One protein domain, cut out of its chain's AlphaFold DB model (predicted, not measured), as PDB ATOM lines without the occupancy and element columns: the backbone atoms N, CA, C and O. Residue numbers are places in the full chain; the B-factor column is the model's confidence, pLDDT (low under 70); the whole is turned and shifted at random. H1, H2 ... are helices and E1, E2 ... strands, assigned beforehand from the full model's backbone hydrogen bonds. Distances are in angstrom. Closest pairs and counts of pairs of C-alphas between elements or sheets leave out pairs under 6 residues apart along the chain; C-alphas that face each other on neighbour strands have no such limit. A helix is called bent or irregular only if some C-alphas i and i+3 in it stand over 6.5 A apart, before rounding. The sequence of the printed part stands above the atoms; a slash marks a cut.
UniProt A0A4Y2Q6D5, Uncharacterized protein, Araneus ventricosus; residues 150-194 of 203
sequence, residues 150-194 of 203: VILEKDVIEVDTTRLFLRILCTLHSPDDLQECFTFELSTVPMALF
ATOM      1  N   VAL A 150     154.265  87.920 108.015       69.06
ATOM      2  CA  VAL A 150     153.961  89.107 108.805       69.06
ATOM      3  C   VAL A 150     152.681  88.818 109.571       69.06
ATOM      4  O   VAL A 150     151.686  88.380 108.995       69.06
ATOM      5  N   ILE A 151     152.721  89.012 110.886       71.00
ATOM      6  CA  ILE A 151     151.539  88.877 111.734       71.00
ATOM      7  C   ILE A 151     150.846  90.237 111.742       71.00
ATOM      8  O   ILE A 151     151.376  91.192 112.306       71.00
ATOM      9  N   LEU A 152     149.682  90.319 111.104       73.62
ATOM     10  CA  LEU A 152     148.803  91.481 111.162       73.62
ATOM     11  C   LEU A 152     147.599  91.116 112.024       73.62
ATOM     12  O   LEU A 152     146.774  90.288 111.646       73.62
ATOM     13  N   GLU A 153     147.534  91.720 113.209       79.62
ATOM     14  CA  GLU A 153     146.525  91.458 114.241       79.62
ATOM     15  C   GLU A 153     146.410  89.974 114.636       79.62
ATOM     16  O   GLU A 153     147.070  89.532 115.578       79.62
ATOM     17  N   LYS A 154     145.562  89.208 113.938       76.19
ATOM     18  CA  LYS A 154     145.293  87.780 114.174       76.19
ATOM     19  C   LYS A 154     145.671  86.883 112.998       76.19
ATOM     20  O   LYS A 154     145.724  85.667 113.181       76.19
ATOM     21  N   ASP A 155     145.970  87.464 111.840       69.75
ATOM     22  CA  ASP A 155     146.262  86.719 110.625       69.75
ATOM     23  C   ASP A 155     147.758  86.744 110.322       69.75
ATOM     24  O   ASP A 155     148.443  87.767 110.397       69.75
ATOM     25  N   VAL A 156     148.282  85.567 109.984       72.75
ATOM     26  CA  VAL A 156     149.661  85.401 109.533       72.75
ATOM     27  C   VAL A 156     149.649  85.481 108.015       72.75
ATOM     28  O   VAL A 156     149.280  84.515 107.346       72.75
ATOM     29  N   ILE A 157     150.037  86.631 107.472       71.75
ATOM     30  CA  ILE A 157     150.055  86.870 106.030       71.75
ATOM     31  C   ILE A 157     151.411  86.466 105.473       71.75
ATOM     32  O   ILE A 157     152.452  86.898 105.975       71.75
ATOM     33  N   GLU A 158     151.392  85.636 104.428       71.62
ATOM     34  CA  GLU A 158     152.609  85.215 103.750       71.62
ATOM     35  C   GLU A 158     153.044  86.223 102.662       71.62
ATOM     36  O   GLU A 158     152.320  86.471 101.702       71.62
ATOM     37  N   VAL A 159     154.233  86.805 102.805       71.44
ATOM     38  CA  VAL A 159     154.901  87.718 101.873       71.44
ATOM     39  C   VAL A 159     155.572  86.932 100.747       71.44
ATOM     40  O   VAL A 159     156.720  86.491 100.846       71.44
ATOM     41  N   ASP A 160     154.878  86.773  99.629       72.12
ATOM     42  CA  ASP A 160     155.478  86.179  98.437       72.12
ATOM     43  C   ASP A 160     156.546  87.112  97.831       72.12
ATOM     44  O   ASP A 160     156.260  88.044  97.075       72.12
ATOM     45  N   THR A 161     157.808  86.824  98.149       73.38
ATOM     46  CA  THR A 161     158.983  87.544  97.629       73.38
ATOM     47  C   THR A 161     159.090  87.522  96.102       73.38
ATOM     48  O   THR A 161     159.597  88.478  95.515       73.38
ATOM     49  N   THR A 162     158.579  86.483  95.435       73.12
ATOM     50  CA  THR A 162     158.577  86.399  93.966       73.12
ATOM     51  C   THR A 162     157.568  87.380  93.392       73.12
ATOM     52  O   THR A 162     157.870  88.112  92.449       73.12
ATOM     53  N   ARG A 163     156.380  87.448  93.997       72.19
ATOM     54  CA  ARG A 163     155.339  88.409  93.626       72.19
ATOM     55  C   ARG A 163     155.788  89.849  93.866       72.19
ATOM     56  O   ARG A 163     155.542  90.699  93.013       72.19
ATOM     57  N   LEU A 164     156.473  90.120  94.977       75.69
ATOM     58  CA  LEU A 164     157.041  91.438  95.271       75.69
ATOM     59  C   LEU A 164     158.100  91.842  94.239       75.69
ATOM     60  O   LEU A 164     158.048  92.941  93.693       75.69
ATOM     61  N   PHE A 165     159.013  90.929  93.906       79.69
ATOM     62  CA  PHE A 165     160.034  91.163  92.888       79.69
ATOM     63  C   PHE A 165     159.432  91.437  91.503       79.69
ATOM     64  O   PHE A 165     159.853  92.372  90.825       79.69
ATOM     65  N   LEU A 166     158.420  90.665  91.094       76.44
ATOM     66  CA  LEU A 166     157.706  90.889  89.834       76.44
ATOM     67  C   LEU A 166     156.972  92.234  89.816       76.44
ATOM     68  O   LEU A 166     156.970  92.899  88.787       76.44
ATOM     69  N   ARG A 167     156.383  92.660  90.942       74.19
ATOM     70  CA  ARG A 167     155.768  93.991  91.059       74.19
ATOM     71  C   ARG A 167     156.806  95.084  90.845       74.19
ATOM     72  O   ARG A 167     156.612  95.888  89.944       74.19
ATOM     73  N   ILE A 168     157.922  95.041  91.577       81.25
ATOM     74  CA  ILE A 168     159.020  96.009  91.432       81.25
ATOM     75  C   ILE A 168     159.504  96.051  89.979       81.25
ATOM     76  O   ILE A 168     159.637  97.127  89.417       81.25
ATOM     77  N   LEU A 169     159.706  94.903  89.329       80.75
ATOM     78  CA  LEU A 169     160.116  94.874  87.919       80.75
ATOM     79  C   LEU A 169     159.120  95.553  86.971       80.75
ATOM     80  O   LEU A 169     159.542  96.128  85.973       80.75
ATOM     81  N   CYS A 170     157.822  95.452  87.251       75.69
ATOM     82  CA  CYS A 170     156.780  96.014  86.399       75.69
ATOM     83  C   CYS A 170     156.486  97.493  86.687       75.69
ATOM     84  O   CYS A 170     155.986  98.168  85.794       75.69
ATOM     85  N   THR A 171     156.748  97.985  87.903       73.25
ATOM     86  CA  THR A 171     156.372  99.346  88.331       73.25
ATOM     87  C   THR A 171     157.548 100.291  88.534       73.25
ATOM     88  O   THR A 171     157.341 101.498  88.605       73.25
ATOM     89  N   LEU A 172     158.776  99.781  88.634       80.00
ATOM     90  CA  LEU A 172     159.958 100.615  88.820       80.00
ATOM     91  C   LEU A 172     160.351 101.277  87.491       80.00
ATOM     92  O   LEU A 172     160.960 100.642  86.628       80.00
ATOM     93  N   HIS A 173     160.020 102.558  87.340       79.75
ATOM     94  CA  HIS A 173     160.432 103.369  86.192       79.75
ATOM     95  C   HIS A 173     161.697 104.188  86.498       79.75
ATOM     96  O   HIS A 173     162.562 104.332  85.632       79.75
ATOM     97  N   SER A 174     161.842 104.649  87.741       83.00
ATOM     98  CA  SER A 174     163.003 105.341  88.307       83.00
ATOM     99  C   SER A 174     163.441 104.679  89.626       83.00
ATOM    100  O   SER A 174     162.602 104.123  90.337       83.00
ATOM    101  N   PRO A 175     164.734 104.730  90.013       77.25
ATOM    102  CA  PRO A 175     165.169 104.317  91.351       77.25
ATOM    103  C   PRO A 175     164.451 105.057  92.494       77.25
ATOM    104  O   PRO A 175     164.338 104.493  93.582       77.25
ATOM    105  N   ASP A 176     163.936 106.264  92.248       80.31
ATOM    106  CA  ASP A 176     163.177 107.042  93.235       80.31
ATOM    107  C   ASP A 176     161.780 106.442  93.515       80.31
ATOM    108  O   ASP A 176     161.240 106.608  94.607       80.31
ATOM    109  N   ASP A 177     161.233 105.644  92.586       74.75
ATOM    110  CA  ASP A 177     159.898 105.024  92.690       74.75
ATOM    111  C   ASP A 177     159.899 103.752  93.555       74.75
ATOM    112  O   ASP A 177     158.863 103.129  93.812       74.75
ATOM    113  N   LEU A 178     161.082 103.328  94.006       79.75
ATOM    114  CA  LEU A 178     161.254 102.086  94.747       79.75
ATOM    115  C   LEU A 178     160.451 102.095  96.054       79.75
ATOM    116  O   LEU A 178     159.887 101.072  96.431       79.75
ATOM    117  N   GLN A 179     160.375 103.246  96.726       77.38
ATOM    118  CA  GLN A 179     159.629 103.382  97.976       77.38
ATOM    119  C   GLN A 179     158.122 103.183  97.760       77.38
ATOM    120  O   GLN A 179     157.468 102.531  98.573       77.38
ATOM    121  N   GLU A 180     157.582 103.665  96.638       74.56
ATOM    122  CA  GLU A 180     156.163 103.533  96.304       74.56
ATOM    123  C   GLU A 180     155.769 102.070  96.048       74.56
ATOM    124  O   GLU A 180     154.684 101.641  96.449       74.56
ATOM    125  N   CYS A 181     156.690 101.265  95.506       71.69
ATOM    126  CA  CYS A 181     156.487  99.834  95.264       71.69
ATOM    127  C   CYS A 181     156.239  99.011  96.545       71.69
ATOM    128  O   CYS A 181     155.647  97.933  96.467       71.69
ATOM    129  N   PHE A 182     156.670  99.501  97.714       75.06
ATOM    130  CA  PHE A 182     156.472  98.824  99.003       75.06
ATOM    131  C   PHE A 182     155.191  99.252  99.735       75.06
ATOM    132  O   PHE A 182     154.750  98.550 100.644       75.06
ATOM    133  N   THR A 183     154.538 100.344  99.318       76.31
ATOM    134  CA  THR A 183     153.332 100.897  99.973       76.31
ATOM    135  C   THR A 183     152.195  99.877 100.078       76.31
ATOM    136  O   THR A 183     151.459  99.848 101.060       76.31
ATOM    137  N   PHE A 184     152.089  98.990  99.084       73.25
ATOM    138  CA  PHE A 184     151.065  97.947  99.008       73.25
ATOM    139  C   PHE A 184     151.670  96.538  98.947       73.25
ATOM    140  O   PHE A 184     151.084  95.630  98.349       73.25
ATOM    141  N   GLU A 185     152.836  96.333  99.570       69.75
ATOM    142  CA  GLU A 185     153.532  95.038  99.598       69.75
ATOM    143  C   GLU A 185     152.601  93.901 100.047       69.75
ATOM    144  O   GLU A 185     152.533  92.855  99.399       69.75
ATOM    145  N   LEU A 186     151.802  94.153 101.086       70.00
ATOM    146  CA  LEU A 186     150.904  93.172 101.703       70.00
ATOM    147  C   LEU A 186     149.534  93.057 101.013       70.00
ATOM    148  O   LEU A 186     148.705  92.243 101.418       70.00
ATOM    149  N   SER A 187     149.275  93.845  99.964       68.56
ATOM    150  CA  SER A 187     147.997  93.806  99.250       68.56
ATOM    151  C   SER A 187     147.876  92.557  98.374       68.56
ATOM    152  O   SER A 187     148.762  92.243  97.568       68.56
ATOM    153  N   THR A 188     146.737  91.868  98.470       64.81
ATOM    154  CA  THR A 188     146.396  90.705  97.633       64.81
ATOM    155  C   THR A 188     145.990  91.095  96.211       64.81
ATOM    156  O   THR A 188     146.013  90.251  95.312       64.81
ATOM    157  N   VAL A 189     145.698  92.374  95.964       64.75
ATOM    158  CA  VAL A 189     145.239  92.883  94.667       64.75
ATOM    159  C   VAL A 189     146.364  93.607  93.894       64.75
ATOM    160  O   VAL A 189     147.374  94.004  94.485       64.75
ATOM    161  N   PRO A 190     146.301  93.683  92.549       62.50
ATOM    162  CA  PRO A 190     147.279  94.419  91.738       62.50
ATOM    163  C   PRO A 190     147.337  95.912  92.082       62.50
ATOM    164  O   PRO A 190     146.304  96.514  92.351       62.50
ATOM    165  N   MET A 191     148.529  96.523  92.007       62.09
ATOM    166  CA  MET A 191     148.685  97.953  92.324       62.09
ATOM    167  C   MET A 191     147.946  98.880  91.353       62.09
ATOM    168  O   MET A 191     147.584  99.980  91.736       62.09
ATOM    169  N   ALA A 192     147.641  98.399  90.143       63.84
ATOM    170  CA  ALA A 192     146.828  99.114  89.159       63.84
ATOM    171  C   ALA A 192     145.391  99.428  89.630       63.84
ATOM    172  O   ALA A 192     144.688 100.156  88.947       63.84
ATOM    173  N   LEU A 193     144.939  98.857  90.755       59.84
ATOM    174  CA  LEU A 193     143.647  99.184  91.374       59.84
ATOM    175  C   LEU A 193     143.731 100.328  92.393       59.84
ATOM    176  O   LEU A 193     142.694 100.795  92.849       59.84
ATOM    177  N   PHE A 194     144.936 100.745  92.780       63.34
ATOM    178  CA  PHE A 194     145.148 101.896  93.645       63.34
ATOM    179  C   PHE A 194     145.577 103.063  92.754       63.34
ATOM    180  O   PHE A 194     146.765 103.328  92.586       63.34
TER     181      PHE A 194
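What this domain is: This is residues 150 to 194 of the 203 residues of an uncharacterized protein of Araneus ventricosus (UniProt A0A4Y2Q6D5). A small hairpin of two short strands, E1 and E2, makes one end of an elongated shape, and two helices, H1 and H2, make the other, H1 running away from the hairpin and H2 folding back at a steep angle to it. After H2, residues 183 to 194 form a tail with no named element. The printed part has 45 residues, with two named strands and two named helices in the order E1, E2, H1, H2; the strands form an antiparallel sheet of two, and the class is mixed, helices and strands. It is only just loose, close to compact, with a radius of gyration of the C-alphas of 11.4 A, and the C-alphas span 36 by 20 by 16 A.

Where its parts are: E1 is residues 150 to 152, 6.1 A from first to last C-alpha, and begins at C-alpha 150 at (153.961, 89.107, 108.805). E2 is residues 155 to 158, 9.5 A long. H1, the longest helix, is residues 161 to 171 and measures 15.2 A, from C-alpha 161 at (158.983, 87.544, 97.629). H2 is residues 175 to 182, 12.8 A long, and ends at C-alpha 182 at (156.472, 98.824, 99.003). H2 is irregular, but only just: C-alphas 176 and 179 are 7.0 A apart.

How they stand to each other: E1 and E2 form a hairpin, antiparallel, with 150 degrees between their directions. The C-alphas of Ile 151 and Val 156 face each other at 4.5 A. N 150 and O 157 are within hydrogen-bond range at 2.9 A, and so are N 157 and O 150 at 2.8 A. H1 and H2 touch, and their closest C-alphas, those of Ile 168 and Cys 181, are 6.0 A apart. Their lines stand at a steep tilt of 47 degrees, and they run opposite ways. E1 is apart from H1 and from H2, and E2 is apart from H2. In H1 every O i to N i+4 pair is within hydrogen-bond range; in H2 1 of 4 is, beside 4 of 5 O i to N i+3 pairs.

The domain as a whole: The two C-alphas farthest apart, those of Lys 154 and Ser 174, are 35.9 A apart, and the first and last printed C-alphas, of Val 150 and Phe 194, are 21.7 A apart. The printed part has no cut. The links E1 to E2, E2 to H1 and H1 to H2 are tight, and no link is long. The mean pLDDT of the printed part is 73.0. Confidence is under 70 at 11 residues: residue 150, residue 155, residue 185 and residues 187 to 194.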